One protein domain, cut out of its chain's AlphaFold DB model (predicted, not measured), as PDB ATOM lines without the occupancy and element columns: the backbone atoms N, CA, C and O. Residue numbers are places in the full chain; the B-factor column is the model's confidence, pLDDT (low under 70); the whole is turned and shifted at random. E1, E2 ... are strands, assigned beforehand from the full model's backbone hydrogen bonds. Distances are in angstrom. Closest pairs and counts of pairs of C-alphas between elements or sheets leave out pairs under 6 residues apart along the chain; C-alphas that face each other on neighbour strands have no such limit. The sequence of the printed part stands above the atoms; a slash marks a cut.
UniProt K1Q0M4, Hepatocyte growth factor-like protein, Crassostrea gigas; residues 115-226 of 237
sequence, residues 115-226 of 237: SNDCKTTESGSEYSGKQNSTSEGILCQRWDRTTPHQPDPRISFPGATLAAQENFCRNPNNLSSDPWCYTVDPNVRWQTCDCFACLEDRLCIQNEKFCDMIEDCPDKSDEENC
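Overview. This is residues 115 to 226 of the 237 residues of the protein "Hepatocyte growth factor-like protein" of Crassostrea gigas (UniProt K1Q0M4). There is little regular structure: a small hairpin, E1 and E2, sits among the loops of a larger lobe, residues 130 to 192, and residues 196 to 226 make a smaller lobe of loops at the other end. Residues 115 to 129 loop between the two lobes. The printed part has 112 residues, no named helix and two strands, E1 then E2, antiparallel, with 6 residues in named elements; the class is all strand. It is compact, with a radius of gyration of the C-alphas of 14.2 A and spans of 41 by 31 by 20 A.

Arrangement. E1, residues 180 to 182, and E2, residues 190 to 192, form a hairpin, their directions at 160 degrees. C-alphas 180 and 192 face each other at 4.0 A. N 181 and O 191 are within hydrogen-bond range at 3.1 A. Residues 196 to 197 pair with 204 to 205, antiparallel.

Along the chain. E1 begins at C-alpha 180 (196.448, 152.746, 137.673); E2 ends at C-alpha 192 (196.097, 149.545, 135.259). Each is 7.2 A long from first to last C-alpha.

Size, cuts and confidence. The C-alphas farthest apart, of Thr 147 and Asp 219, are 41.5 A apart. The printed part has no cut, and the link from E1 to E2 is short. Mean pLDDT of the printed part is 80.4; 12 residues are under 70, among them 115 to 117 and 200 to 203.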
ATOM      1  N   SER A 115     182.687 146.897 147.773       51.66
ATOM      2  CA  SER A 115     181.905 147.141 146.557       51.66
ATOM      3  C   SER A 115     182.221 148.525 145.923       51.66
ATOM      4  O   SER A 115     181.616 148.977 144.955       51.66
ATOM      5  N   ASN A 116     183.224 149.225 146.473       53.59
ATOM      6  CA  ASN A 116     183.833 150.466 146.004       53.59
ATOM      7  C   ASN A 116     185.278 150.284 145.502       53.59
ATOM      8  O   ASN A 116     185.937 151.282 145.204       53.59
ATOM      9  N   ASP A 117     185.792 149.051 145.412       66.56
ATOM     10  CA  ASP A 117     187.123 148.768 144.854       66.56
ATOM     11  C   ASP A 117     187.154 148.759 143.328       66.56
ATOM     12  O   ASP A 117     188.198 148.484 142.742       66.56
ATOM     13  N   CYS A 118     186.079 149.223 142.692       72.06
ATOM     14  CA  CYS A 118     185.982 149.335 141.248       72.06
ATOM     15  C   CYS A 118     185.487 150.714 140.816       72.06
ATOM     16  O   CYS A 118     184.832 151.440 141.573       72.06
ATOM     17  N   LYS A 119     185.872 151.125 139.608       76.81
ATOM     18  CA  LYS A 119     185.465 152.418 139.051       76.81
ATOM     19  C   LYS A 119     183.985 152.383 138.667       76.81
ATOM     20  O   LYS A 119     183.469 151.333 138.305       76.81
ATOM     21  N   THR A 120     183.328 153.535 138.680       71.00
ATOM     22  CA  THR A 120     181.918 153.675 138.268       71.00
ATOM     23  C   THR A 120     181.765 154.496 136.991       71.00
ATOM     24  O   THR A 120     180.693 154.538 136.398       71.00
ATOM     25  N   THR A 121     182.818 155.202 136.571       72.31
ATOM     26  CA  THR A 121     182.856 155.953 135.313       72.31
ATOM     27  C   THR A 121     183.842 155.332 134.332       72.31
ATOM     28  O   THR A 121     184.798 154.661 134.722       72.31
ATOM     29  N   GLU A 122     183.681 155.650 133.044       70.44
ATOM     30  CA  GLU A 122     184.642 155.258 132.004       70.44
ATOM     31  C   GLU A 122     186.060 155.783 132.291       70.44
ATOM     32  O   GLU A 122     187.025 155.188 131.828       70.44
ATOM     33  N   SER A 123     186.200 156.880 133.050       74.25
ATOM     34  CA  SER A 123     187.501 157.467 133.388       74.25
ATOM     35  C   SER A 123     188.149 156.856 134.631       74.25
ATOM     36  O   SER A 123     189.367 156.895 134.752       74.25
ATOM     37  N   GLY A 124     187.370 156.374 135.602       76.38
ATOM     38  CA  GLY A 124     187.885 155.975 136.917       76.38
ATOM     39  C   GLY A 124     188.643 157.069 137.680       76.38
ATOM     40  O   GLY A 124     189.491 156.767 138.517       76.38
ATOM     41  N   SER A 125     188.373 158.346 137.397       80.38
ATOM     42  CA  SER A 125     188.982 159.487 138.100       80.38
ATOM     43  C   SER A 125     188.394 159.719 139.494       80.38
ATOM     44  O   SER A 125     189.083 160.194 140.395       80.38
ATOM     45  N   GLU A 126     187.138 159.321 139.688       78.25
ATOM     46  CA  GLU A 126     186.431 159.272 140.967       78.25
ATOM     47  C   GLU A 126     186.891 158.118 141.864       78.25
ATOM     48  O   GLU A 126     186.575 158.090 143.057       78.25
ATOM     49  N   TYR A 127     187.622 157.158 141.290       79.31
ATOM     50  CA  TYR A 127     188.013 155.949 141.983       79.31
ATOM     51  C   TYR A 127     188.876 156.261 143.208       79.31
ATOM     52  O   TYR A 127     189.985 156.797 143.111       79.31
ATOM     53  N   SER A 128     188.353 155.897 144.375       77.38
ATOM     54  CA  SER A 128     188.973 156.137 145.680       77.38
ATOM     55  C   SER A 128     189.047 154.874 146.544       77.38
ATOM     56  O   SER A 128     189.356 154.972 147.733       77.38
ATOM     57  N   GLY A 129     188.837 153.699 145.936       78.44
ATOM     58  CA  GLY A 129     188.938 152.391 146.586       78.44
ATOM     59  C   GLY A 129     190.341 152.059 147.105       78.44
ATOM     60  O   GLY A 129     191.277 152.866 147.047       78.44
ATOM     61  N   LYS A 130     190.495 150.859 147.647       80.69
ATOM     62  CA  LYS A 130     191.704 150.336 148.287       80.69
ATOM     63  C   LYS A 130     192.430 149.277 147.446       80.69
ATOM     64  O   LYS A 130     193.422 148.723 147.929       80.69
ATOM     65  N   GLN A 131     192.029 149.041 146.193       80.81
ATOM     66  CA  GLN A 131     192.756 148.136 145.298       80.81
ATOM     67  C   GLN A 131     194.210 148.597 145.180       80.81
ATOM     68  O   GLN A 131     194.483 149.764 144.907       80.81
ATOM     69  N   ASN A 132     195.153 147.689 145.414       83.81
ATOM     70  CA  ASN A 132     196.588 147.989 145.460       83.81
ATOM     71  C   ASN A 132     197.434 147.001 144.648       83.81
ATOM     72  O   ASN A 132     198.643 146.887 144.862       83.81
ATOM     73  N   SER A 133     196.791 146.271 143.744       82.44
ATOM     74  CA  SER A 133     197.421 145.331 142.825       82.44
ATOM     75  C   SER A 133     196.892 145.593 141.421       82.44
ATOM     76  O   SER A 133     195.717 145.920 141.249       82.44
ATOM     77  N   THR A 134     197.773 145.481 140.434       84.19
ATOM     78  CA  THR A 134     197.444 145.687 139.024       84.19
ATOM     79  C   THR A 134     196.591 144.535 138.493       84.19
ATOM     80  O   THR A 134     196.425 143.515 139.163       84.19
ATOM     81  N   SER A 135     196.079 144.671 137.273       81.62
ATOM     82  CA  SER A 135     195.311 143.621 136.596       81.62
ATOM     83  C   SER A 135     196.037 142.281 136.468       81.62
ATOM     84  O   SER A 135     195.437 141.224 136.622       81.62
ATOM     85  N   GLU A 136     197.356 142.324 136.293       76.62
ATOM     86  CA  GLU A 136     198.226 141.141 136.236       76.62
ATOM     87  C   GLU A 136     198.742 140.718 137.628       76.62
ATOM     88  O   GLU A 136     199.661 139.908 137.749       76.62
ATOM     89  N   GLY A 137     198.191 141.292 138.704       75.94
ATOM     90  CA  GLY A 137     198.525 140.951 140.088       75.94
ATOM     91  C   GLY A 137     199.853 141.522 140.596       75.94
ATOM     92  O   GLY A 137     200.367 141.057 141.616       75.94
ATOM     93  N   ILE A 138     200.436 142.522 139.924       77.25
ATOM     94  CA  ILE A 138     201.666 143.171 140.395       77.25
ATOM     95  C   ILE A 138     201.307 144.159 141.505       77.25
ATOM     96  O   ILE A 138     200.451 145.022 141.336       77.25
ATOM     97  N   LEU A 139     201.993 144.072 142.645       82.31
ATOM     98  CA  LEU A 139     201.759 144.985 143.760       82.31
ATOM     99  C   LEU A 139     202.100 146.435 143.375       82.31
ATOM    100  O   LEU A 139     203.146 146.725 142.782       82.31
ATOM    101  N   CYS A 140     201.244 147.362 143.787       89.06
ATOM    102  CA  CYS A 140     201.452 148.783 143.586       89.06
ATOM    103  C   CYS A 140     202.547 149.343 144.506       89.06
ATOM    104  O   CYS A 140     202.609 149.072 145.711       89.06
ATOM    105  N   GLN A 141     203.388 150.197 143.934       90.50
ATOM    106  CA  GLN A 141     204.291 151.091 144.641       90.50
ATOM    107  C   GLN A 141     203.480 152.216 145.299       90.50
ATOM    108  O   GLN A 141     202.572 152.784 144.695       90.50
ATOM    109  N   ARG A 142     203.850 152.593 146.529       90.25
ATOM    110  CA  ARG A 142     203.253 153.759 147.195       90.25
ATOM    111  C   ARG A 142     203.505 155.052 146.420       90.25
ATOM    112  O   ARG A 142     204.630 155.303 145.981       90.25
ATOM    113  N   TRP A 143     202.495 155.914 146.350       89.38
ATOM    114  CA  TRP A 143     202.559 157.193 145.634       89.38
ATOM    115  C   TRP A 143     203.586 158.172 146.210       89.38
ATOM    116  O   TRP A 143     204.120 159.007 145.483       89.38
ATOM    117  N   ASP A 144     203.881 158.070 147.508       87.38
ATOM    118  CA  ASP A 144     204.886 158.883 148.203       87.38
ATOM    119  C   ASP A 144     206.315 158.313 148.119       87.38
ATOM    120  O   ASP A 144     207.260 158.923 148.628       87.38
ATOM    121  N   ARG A 145     206.503 157.154 147.474       91.62
ATOM    122  CA  ARG A 145     207.814 156.520 147.287       91.62
ATOM    123  C   ARG A 145     208.383 156.821 145.910       91.62
ATOM    124  O   ARG A 145     207.665 156.930 144.926       91.62
ATOM    125  N   THR A 146     209.710 156.907 145.845       91.75
ATOM    126  CA  THR A 146     210.478 157.206 144.627       91.75
ATOM    127  C   THR A 146     211.239 155.999 144.072       91.75
ATOM    128  O   THR A 146     212.164 156.156 143.278       91.75
ATOM    129  N   THR A 147     210.909 154.786 144.519       88.25
ATOM    130  CA  THR A 147     211.612 153.545 144.163       88.25
ATOM    131  C   THR A 147     210.610 152.384 144.104       88.25
ATOM    132  O   THR A 147     209.790 152.295 145.021       88.25
ATOM    133  N   PRO A 148     210.693 151.486 143.098       92.81
ATOM    134  CA  PRO A 148     211.652 151.485 141.978       92.81
ATOM    135  C   PRO A 148     211.468 152.633 140.979       92.81
ATOM    136  O   PRO A 148     212.444 153.063 140.366       92.81
ATOM    137  N   HIS A 149     210.262 153.185 140.860       93.81
ATOM    138  CA  HIS A 149     209.957 154.210 139.866       93.81
ATOM    139  C   HIS A 149     209.864 155.583 140.506       93.81
ATOM    140  O   HIS A 149     209.202 155.761 141.522       93.81
ATOM    141  N   GLN A 150     210.484 156.583 139.883       93.81
ATOM    142  CA  GLN A 150     210.298 157.972 140.284       93.81
ATOM    143  C   GLN A 150     208.938 158.493 139.770       93.81
ATOM    144  O   GLN A 150     208.762 158.522 138.541       93.81
ATOM    145  N   PRO A 151     207.997 158.889 140.657       90.50
ATOM    146  CA  PRO A 151     206.687 159.398 140.263       90.50
ATOM    147  C   PRO A 151     206.784 160.694 139.460       90.50
ATOM    148  O   PRO A 151     207.708 161.489 139.646       90.50
ATOM    149  N   ASP A 152     205.823 160.911 138.563       89.50
ATOM    150  CA  ASP A 152     205.717 162.158 137.807       89.50
ATOM    151  C   ASP A 152     205.364 163.320 138.756       89.50
ATOM    152  O   ASP A 152     204.354 163.244 139.458       89.50
ATOM    153  N   PRO A 153     206.145 164.417 138.780       87.62
ATOM    154  CA  PRO A 153     205.896 165.552 139.669       87.62
ATOM    155  C   PRO A 153     204.590 166.304 139.373       87.62
ATOM    156  O   PRO A 153     204.180 167.141 140.173       87.62
ATOM    157  N   ARG A 154     203.940 166.044 138.231       87.69
ATOM    158  CA  ARG A 154     202.638 166.623 137.870       87.69
ATOM    159  C   ARG A 154     201.462 165.888 138.512       87.69
ATOM    160  O   ARG A 154     200.338 166.369 138.411       87.69
ATOM    161  N   ILE A 155     201.694 164.732 139.137       85.88
ATOM    162  CA  ILE A 155     200.642 163.979 139.823       85.88
ATOM    163  C   ILE A 155     200.260 164.709 141.105       85.88
ATOM    164  O   ILE A 155     201.079 164.918 141.998       85.88
ATOM    165  N   SER A 156     198.984 165.066 141.195       83.50
ATOM    166  CA  SER A 156     198.394 165.696 142.368       83.50
ATOM    167  C   SER A 156     196.994 165.155 142.598       83.50
ATOM    168  O   SER A 156     196.258 164.940 141.638       83.50
ATOM    169  N   PHE A 157     196.614 165.003 143.862       81.06
ATOM    170  CA  PHE A 157     195.282 164.569 144.261       81.06
ATOM    171  C   PHE A 157     194.532 165.764 144.868       81.06
ATOM    172  O   PHE A 157     194.975 166.298 145.889       81.06
ATOM    173  N   PRO A 158     193.432 166.238 144.257       73.88
ATOM    174  CA  PRO A 158     192.637 167.317 144.833       73.88
ATOM    175  C   PRO A 158     192.154 166.945 146.240       73.88
ATOM    176  O   PRO A 158     191.504 165.923 146.430       73.88
ATOM    177  N   GLY A 159     192.494 167.761 147.240       67.25
ATOM    178  CA  GLY A 159     192.054 167.545 148.622       67.25
ATOM    179  C   GLY A 159     192.796 166.450 149.401       67.25
ATOM    180  O   GLY A 159     192.420 166.188 150.540       67.25
ATOM    181  N   ALA A 160     193.858 165.842 148.854       73.38
ATOM    182  CA  ALA A 160     194.630 164.813 149.553       73.38
ATOM    183  C   ALA A 160     196.136 164.846 149.233       73.38
ATOM    184  O   ALA A 160     196.577 165.364 148.209       73.38
ATOM    185  N   THR A 161     196.955 164.282 150.124       80.25
ATOM    186  CA  THR A 161     198.408 164.141 149.912       80.25
ATOM    187  C   THR A 161     198.736 162.827 149.201       80.25
ATOM    188  O   THR A 161     197.946 161.886 149.250       80.25
ATOM    189  N   LEU A 162     199.928 162.727 148.595       83.19
ATOM    190  CA  LEU A 162     200.431 161.467 148.022       83.19
ATOM    191  C   LEU A 162     200.459 160.337 149.067       83.19
ATOM    192  O   LEU A 162     200.061 159.218 148.774       83.19
ATOM    193  N   ALA A 163     200.879 160.640 150.299       78.38
ATOM    194  CA  ALA A 163     200.953 159.654 151.378       78.38
ATOM    195  C   ALA A 163     199.569 159.130 151.794       78.38
ATOM    196  O   ALA A 163     199.435 157.951 152.103       78.38
ATOM    197  N   ALA A 164     198.540 159.982 151.753       76.75
ATOM    198  CA  ALA A 164     197.167 159.584 152.058       76.75
ATOM    199  C   ALA A 164     196.570 158.620 151.016       76.75
ATOM    200  O   ALA A 164     195.574 157.968 151.305       76.75
ATOM    201  N   GLN A 165     197.166 158.522 149.822       80.94
ATOM    202  CA  GLN A 165     196.751 157.560 148.797       80.94
ATOM    203  C   GLN A 165     197.428 156.190 148.945       80.94
ATOM    204  O   GLN A 165     197.149 155.298 148.146       80.94
ATOM    205  N   GLU A 166     198.317 156.019 149.933       87.31
ATOM    206  CA  GLU A 166     199.063 154.778 150.171       87.31
ATOM    207  C   GLU A 166     199.675 154.238 148.862       87.31
ATOM    208  O   GLU A 166     200.427 154.946 148.187       87.31
ATOM    209  N   ASN A 167     199.361 152.998 148.489       88.12
ATOM    210  CA  ASN A 167     199.660 152.389 147.195       88.12
ATOM    211  C   ASN A 167     198.385 152.000 146.434       88.12
ATOM    212  O   ASN A 167     198.402 151.051 145.657       88.12
ATOM    213  N   PHE A 168     197.280 152.702 146.668       88.94
ATOM    214  CA  PHE A 168     196.010 152.376 146.032       88.94
ATOM    215  C   PHE A 168     195.958 152.857 144.583       88.94
ATOM    216  O   PHE A 168     196.524 153.893 144.246       88.94
ATOM    217  N   CYS A 169     195.258 152.142 143.713       89.38
ATOM    218  CA  CYS A 169     195.096 152.511 142.315       89.38
ATOM    219  C   CYS A 169     194.334 153.828 142.190       89.38
ATOM    220  O   CYS A 169     193.370 154.063 142.911       89.38
ATOM    221  N   ARG A 170     194.756 154.726 141.302       89.75
ATOM    222  CA  ARG A 170     194.112 156.033 141.099       89.75
ATOM    223  C   ARG A 170     194.234 156.465 139.647       89.75
ATOM    224  O   ARG A 170     195.134 156.015 138.949       89.75
ATOM    225  N   ASN A 171     193.402 157.409 139.215       89.31
ATOM    226  CA  ASN A 171     193.579 158.066 137.919       89.31
ATOM    227  C   ASN A 171     193.671 159.601 138.044       89.31
ATOM    228  O   ASN A 171     192.774 160.321 137.616       89.31
ATOM    229  N   PRO A 172     194.753 160.141 138.641       85.81
ATOM    230  CA  PRO A 172     194.869 161.576 138.945       85.81
ATOM    231  C   PRO A 172     195.013 162.480 137.714       85.81
ATOM    232  O   PRO A 172     194.907 163.699 137.820       85.81
ATOM    233  N   ASN A 173     195.340 161.906 136.562       81.81
ATOM    234  CA  ASN A 173     195.711 162.629 135.350       81.81
ATOM    235  C   ASN A 173     194.873 162.229 134.129       81.81
ATOM    236  O   ASN A 173     195.224 162.641 133.024       81.81
ATOM    237  N   ASN A 174     193.808 161.437 134.317       79.69
ATOM    238  CA  ASN A 174     192.975 160.881 133.242       79.69
ATOM    239  C   ASN A 174     193.809 160.273 132.103       79.69
ATOM    240  O   ASN A 174     193.490 160.430 130.926       79.69
ATOM    241  N   LEU A 175     194.934 159.641 132.457       76.56
ATOM    242  CA  LEU A 175     195.889 159.102 131.488       76.56
ATOM    243  C   LEU A 175     195.384 157.802 130.860       76.56
ATOM    244  O   LEU A 175     195.741 157.492 129.726       76.56
ATOM    245  N   SER A 176     194.573 157.057 131.607       76.31
ATOM    246  CA  SER A 176     193.941 155.803 131.198       76.31
ATOM    247  C   SER A 176     192.421 155.898 131.368       76.31
ATOM    248  O   SER A 176     191.935 156.800 132.052       76.31
ATOM    249  N   SER A 177     191.677 154.969 130.767       74.69
ATOM    250  CA  SER A 177     190.279 154.676 131.122       74.69
ATOM    251  C   SER A 177     190.153 154.045 132.513       74.69
ATOM    252  O   SER A 177     189.064 153.949 133.069       74.69
ATOM    253  N   ASP A 178     191.266 153.597 133.087       82.69
ATOM    254  CA  ASP A 178     191.273 152.771 134.286       82.69
ATOM    255  C   ASP A 178     192.166 153.366 135.371       82.69
ATOM    256  O   ASP A 178     193.213 153.955 135.055       82.69
ATOM    257  N   PRO A 179     191.794 153.208 136.654       88.38
ATOM    258  CA  PRO A 179     192.708 153.454 137.754       88.38
ATOM    259  C   PRO A 179     194.015 152.703 137.524       88.38
ATOM    260  O   PRO A 179     194.036 151.588 137.013       88.38
ATOM    261  N   TRP A 180     195.129 153.318 137.884       91.38
ATOM    262  CA  TRP A 180     196.448 152.746 137.673       91.38
ATOM    263  C   TRP A 180     197.342 153.043 138.869       91.38
ATOM    264  O   TRP A 180     197.031 153.875 139.723       91.38
ATOM    265  N   CYS A 181     198.472 152.357 138.942       92.31
ATOM    266  CA  CYS A 181     199.500 152.639 139.933       92.31
ATOM    267  C   CYS A 181     200.897 152.430 139.338       92.31
ATOM    268  O   CYS A 181     201.072 151.712 138.349       92.31
ATOM    269  N   TYR A 182     201.912 153.059 139.935       93.56
ATOM    270  CA  TYR A 182     203.294 152.613 139.735       93.56
ATOM    271  C   TYR A 182     203.447 151.219 140.339       93.56
ATOM    272  O   TYR A 182     202.824 150.943 141.359       93.56
ATOM    273  N   THR A 183     204.272 150.350 139.757       92.00
ATOM    274  CA  THR A 183     204.418 148.978 140.276       92.00
ATOM    275  C   THR A 183     205.704 148.801 141.080       92.00
ATOM    276  O   THR A 183     206.641 149.592 140.969       92.00
ATOM    277  N   VAL A 184     205.773 147.754 141.901       86.69
ATOM    278  CA  VAL A 184     207.026 147.372 142.574       86.69
ATOM    279  C   VAL A 184     208.004 146.620 141.661       86.69
ATOM    280  O   VAL A 184     209.146 146.404 142.066       86.69
ATOM    281  N   ASP A 185     207.598 146.232 140.448       84.31
ATOM    282  CA  ASP A 185     208.479 145.600 139.462       84.31
ATOM    283  C   ASP A 185     209.323 146.675 138.748       84.31
ATOM    284  O   ASP A 185     208.767 147.551 138.079       84.31
ATOM    285  N   PRO A 186     210.667 146.626 138.823       91.81
ATOM    286  CA  PRO A 186     211.540 147.566 138.118       91.81
ATOM    287  C   PRO A 186     211.370 147.589 136.590       91.81
ATOM    288  O   PRO A 186     211.761 148.569 135.958       91.81
ATOM    289  N   ASN A 187     210.810 146.536 135.991       93.12
ATOM    290  CA  ASN A 187     210.588 146.426 134.548       93.12
ATOM    291  C   ASN A 187     209.215 146.953 134.116       93.12
ATOM    292  O   ASN A 187     209.041 147.317 132.952       93.12
ATOM    293  N   VAL A 188     208.251 147.033 135.037       91.88
ATOM    294  CA  VAL A 188     206.892 147.509 134.761       91.88
ATOM    295  C   VAL A 188     206.689 148.833 135.481       91.88
ATOM    296  O   VAL A 188     206.396 148.884 136.671       91.88
ATOM    297  N   ARG A 189     206.867 149.949 134.768       92.62
ATOM    298  CA  ARG A 189     206.810 151.282 135.390       92.62
ATOM    299  C   ARG A 189     205.474 151.551 136.078       92.62
ATOM    300  O   ARG A 189     205.448 152.008 137.213       92.62
ATOM    301  N   TRP A 190     204.381 151.293 135.381       93.19
ATOM    302  CA  TRP A 190     203.017 151.461 135.866       93.19
ATOM    303  C   TRP A 190     202.108 150.510 135.093       93.19
ATOM    304  O   TRP A 190     202.475 150.069 134.001       93.19
ATOM    305  N   GLN A 191     200.945 150.205 135.655       90.69
ATOM    306  CA  GLN A 191     199.929 149.369 135.021       90.69
ATOM    307  C   GLN A 191     198.544 149.714 135.583       90.69
ATOM    308  O   GLN A 191     198.444 150.325 136.653       90.69
ATOM    309  N   THR A 192     197.491 149.375 134.840       89.50
ATOM    310  CA  THR A 192     196.097 149.545 135.259       89.50
ATOM    311  C   THR A 192     195.704 148.542 136.336       89.50
ATOM    312  O   THR A 192     196.324 147.491 136.513       89.50
ATOM    313  N   CYS A 193     194.667 148.905 137.072       85.31
ATOM    314  CA  CYS A 193     193.981 148.067 138.028       85.31
ATOM    315  C   CYS A 193     192.585 147.832 137.465       85.31
ATOM    316  O   CYS A 193     191.838 148.788 137.247       85.31
ATOM    317  N   ASP A 194     192.288 146.578 137.135       74.56
ATOM    318  CA  ASP A 194     191.111 146.259 136.339       74.56
ATOM    319  C   ASP A 194     189.932 145.944 137.237       74.56
ATOM    320  O   ASP A 194     189.855 144.845 137.785       74.56
ATOM    321  N   CYS A 195     189.017 146.901 137.374       70.81
ATOM    322  CA  CYS A 195     187.715 146.613 137.942       70.81
ATOM    323  C   CYS A 195     186.661 147.697 137.663       70.81
ATOM    324  O   CYS A 195     186.913 148.887 137.881       70.81
ATOM    325  N   PHE A 196     185.455 147.263 137.286       69.88
ATOM    326  CA  PHE A 196     184.242 148.066 137.098       69.88
ATOM    327  C   PHE A 196     183.174 147.692 138.142       69.88
ATOM    328  O   PHE A 196     182.971 146.514 138.417       69.88
ATOM    329  N   ALA A 197     182.528 148.686 138.756       73.88
ATOM    330  CA  ALA A 197     181.425 148.483 139.695       73.88
ATOM    331  C   ALA A 197     180.081 148.647 138.980       73.88
ATOM    332  O   ALA A 197     179.840 149.699 138.381       73.88
ATOM    333  N   CYS A 198     179.191 147.667 139.134       74.19
ATOM    334  CA  CYS A 198     177.793 147.779 138.728       74.19
ATOM    335  C   CYS A 198     177.126 148.977 139.433       74.19
ATOM    336  O   CYS A 198     177.460 149.309 140.577       74.19
ATOM    337  N   LEU A 199     176.208 149.664 138.756       71.44
ATOM    338  CA  LEU A 199     175.679 150.954 139.210       71.44
ATOM    339  C   LEU A 199     174.738 150.834 140.417       71.44
ATOM    340  O   LEU A 199     174.800 151.684 141.307       71.44
ATOM    341  N   GLU A 200     173.900 149.801 140.460       65.88
ATOM    342  CA  GLU A 200     172.906 149.546 141.505       65.88
ATOM    343  C   GLU A 200     173.452 148.585 142.567       65.88
ATOM    344  O   GLU A 200     173.521 148.944 143.742       65.88
ATOM    345  N   ASP A 201     173.937 147.414 142.149       62.06
ATOM    346  CA  ASP A 201     174.388 146.360 143.070       62.06
ATOM    347  C   ASP A 201     175.818 146.557 143.585       62.06
ATOM    348  O   ASP A 201     176.270 145.825 144.463       62.06
ATOM    349  N   ARG A 202     176.571 147.510 143.011       66.50
ATOM    350  CA  ARG A 202     177.987 147.773 143.343       66.50
ATOM    351  C   ARG A 202     178.906 146.554 143.170       66.50
ATOM    352  O   ARG A 202     180.052 146.554 143.626       66.50
ATOM    353  N   LEU A 203     178.425 145.522 142.476       68.31
ATOM    354  CA  LEU A 203     179.178 144.310 142.200       68.31
ATOM    355  C   LEU A 203     180.377 144.635 141.303       68.31
ATOM    356  O   LEU A 203     180.283 145.353 140.314       68.31
ATOM    357  N   CYS A 204     181.526 144.115 141.696       72.69
ATOM    358  CA  CYS A 204     182.811 144.382 141.087       72.69
ATOM    359  C   CYS A 204     183.099 143.338 139.998       72.69
ATOM    360  O   CYS A 204     183.384 142.182 140.312       72.69
ATOM    361  N   ILE A 205     183.028 143.727 138.726       70.25
ATOM    362  CA  ILE A 205     183.383 142.874 137.585       70.25
ATOM    363  C   ILE A 205     184.732 143.287 136.997       70.25
ATOM    364  O   ILE A 205     185.173 144.433 137.106       70.25
ATOM    365  N   GLN A 206     185.413 142.345 136.349       69.31
ATOM    366  CA  GLN A 206     186.631 142.662 135.609       69.31
ATOM    367  C   GLN A 206     186.302 143.616 134.459       69.31
ATOM    368  O   GLN A 206     185.288 143.447 133.794       69.31
ATOM    369  N   ASN A 207     187.180 144.578 134.176       67.69
ATOM    370  CA  ASN A 207     186.978 145.513 133.062       67.69
ATOM    371  C   ASN A 207     186.819 144.819 131.698       67.69
ATOM    372  O   ASN A 207     186.218 145.391 130.799       67.69
ATOM    373  N   GLU A 208     187.354 143.609 131.520       71.25
ATOM    374  CA  GLU A 208     187.173 142.824 130.288       71.25
ATOM    375  C   GLU A 208     185.717 142.406 130.049       71.25
ATOM    376  O   GLU A 208     185.359 142.123 128.912       71.25
ATOM    377  N   LYS A 209     184.913 142.395 131.116       76.38
ATOM    378  CA  LYS A 209     183.473 142.123 131.125       76.38
ATOM    379  C   LYS A 209     182.629 143.395 131.018       76.38
ATOM    380  O   LYS A 209     181.416 143.342 131.068       76.38
ATOM    381  N   PHE A 210     183.268 144.564 130.950       74.31
ATOM    382  CA  PHE A 210     182.573 145.828 130.743       74.31
ATOM    383  C   PHE A 210     182.441 146.083 129.238       74.31
ATOM    384  O   PHE A 210     183.457 146.202 128.544       74.31
ATOM    385  N   CYS A 211     181.210 146.229 128.745       75.19
ATOM    386  CA  CYS A 211     180.891 146.385 127.325       75.19
ATOM    387  C   CYS A 211     181.361 145.207 126.446       75.19
ATOM    388  O   CYS A 211     181.890 145.422 125.345       75.19
ATOM    389  N   ASP A 212     181.193 143.970 126.918       81.19
ATOM    390  CA  ASP A 212     181.551 142.732 126.217       81.19
ATOM    391  C   ASP A 212     180.347 142.011 125.561       81.19
ATOM    392  O   ASP A 212     180.525 141.015 124.846       81.19
ATOM    393  N   MET A 213     179.145 142.592 125.683       76.75
ATOM    394  CA  MET A 213     177.844 142.076 125.230       76.75
ATOM    395  C   MET A 213     177.289 140.912 126.064       76.75
ATOM    396  O   MET A 213     176.353 140.234 125.612       76.75
ATOM    397  N   ILE A 214     177.839 140.665 127.249       81.88
ATOM    398  CA  ILE A 214     177.345 139.707 128.233       81.88
ATOM    399  C   ILE A 214     176.816 140.497 129.431       81.88
ATOM    400  O   ILE A 214     177.402 141.471 129.864       81.88
ATOM    401  N   GLU A 215     175.657 140.092 129.954       84.25
ATOM    402  CA  GLU A 215     175.127 140.670 131.193       84.25
ATOM    403  C   GLU A 215     175.888 140.049 132.378       84.25
ATOM    404  O   GLU A 215     175.499 138.991 132.886       84.25
ATOM    405  N   ASP A 216     177.002 140.666 132.772       80.44
ATOM    406  CA  ASP A 216     177.806 140.300 133.941       80.44
ATOM    407  C   ASP A 216     177.369 141.068 135.197       80.44
ATOM    408  O   ASP A 216     177.484 140.540 136.310       80.44
ATOM    409  N   CYS A 217     176.804 142.267 135.037       74.56
ATOM    410  CA  CYS A 217     176.095 142.955 136.110       74.56
ATOM    411  C   CYS A 217     174.619 142.520 136.206       74.56
ATOM    412  O   CYS A 217     173.923 142.468 135.187       74.56
ATOM    413  N   PRO A 218     174.072 142.288 137.419       76.00
ATOM    414  CA  PRO A 218     172.648 141.972 137.584       76.00
ATOM    415  C   PRO A 218     171.718 143.110 137.122       76.00
ATOM    416  O   PRO A 218     170.629 142.847 136.606       76.00
ATOM    417  N   ASP A 219     172.177 144.357 137.252       76.62
ATOM    418  CA  ASP A 219     171.512 145.579 136.783       76.62
ATOM    419  C   ASP A 219     171.811 145.940 135.312       76.62
ATOM    420  O   ASP A 219     171.254 146.910 134.796       76.62
ATOM    421  N   LYS A 220     172.655 145.154 134.620       80.19
ATOM    422  CA  LYS A 220     173.096 145.345 133.219       80.19
ATOM    423  C   LYS A 220     173.872 146.633 132.952       80.19
ATOM    424  O   LYS A 220     174.031 147.043 131.800       80.19
ATOM    425  N   SER A 221     174.318 147.304 134.007       81.81
ATOM    426  CA  SER A 221     174.997 148.593 133.897       81.81
ATOM    427  C   SER A 221     176.360 148.520 133.208       81.81
ATOM    428  O   SER A 221     176.853 149.533 132.710       81.81
ATOM    429  N   ASP A 222     176.947 147.330 133.148       79.69
ATOM    430  CA  ASP A 222     178.151 146.996 132.396       79.69
ATOM    431  C   ASP A 222     177.996 147.123 130.880       79.69
ATOM    432  O   ASP A 222     178.970 147.416 130.190       79.69
ATOM    433  N   GLU A 223     176.777 146.975 130.367       83.12
ATOM    434  CA  GLU A 223     176.466 147.039 128.936       83.12
ATOM    435  C   GLU A 223     175.767 148.348 128.526       83.12
ATOM    436  O   GLU A 223     175.432 148.573 127.354       83.12
ATOM    437  N   GLU A 224     175.554 149.260 129.475       80.00
ATOM    438  CA  GLU A 224     174.945 150.557 129.211       80.00
ATOM    439  C   GLU A 224     175.986 151.633 128.855       80.00
ATOM    440  O   GLU A 224     177.065 151.742 129.428       80.00
ATOM    441  N   ASN A 225     175.638 152.510 127.905       69.38
ATOM    442  CA  ASN A 225     176.448 153.677 127.519       69.38
ATOM    443  C   ASN A 225     177.867 153.374 126.987       69.38
ATOM    444  O   ASN A 225     178.736 154.245 127.023       69.38
ATOM    445  N   CYS A 226     178.079 152.215 126.356       70.56
ATOM    446  CA  CYS A 226     179.355 151.760 125.776       70.56
ATOM    447  C   CYS A 226     179.949 152.596 124.616       70.56
ATOM    448  O   CYS A 226     180.854 152.142 123.909       70.56
TER     449      CYS A 226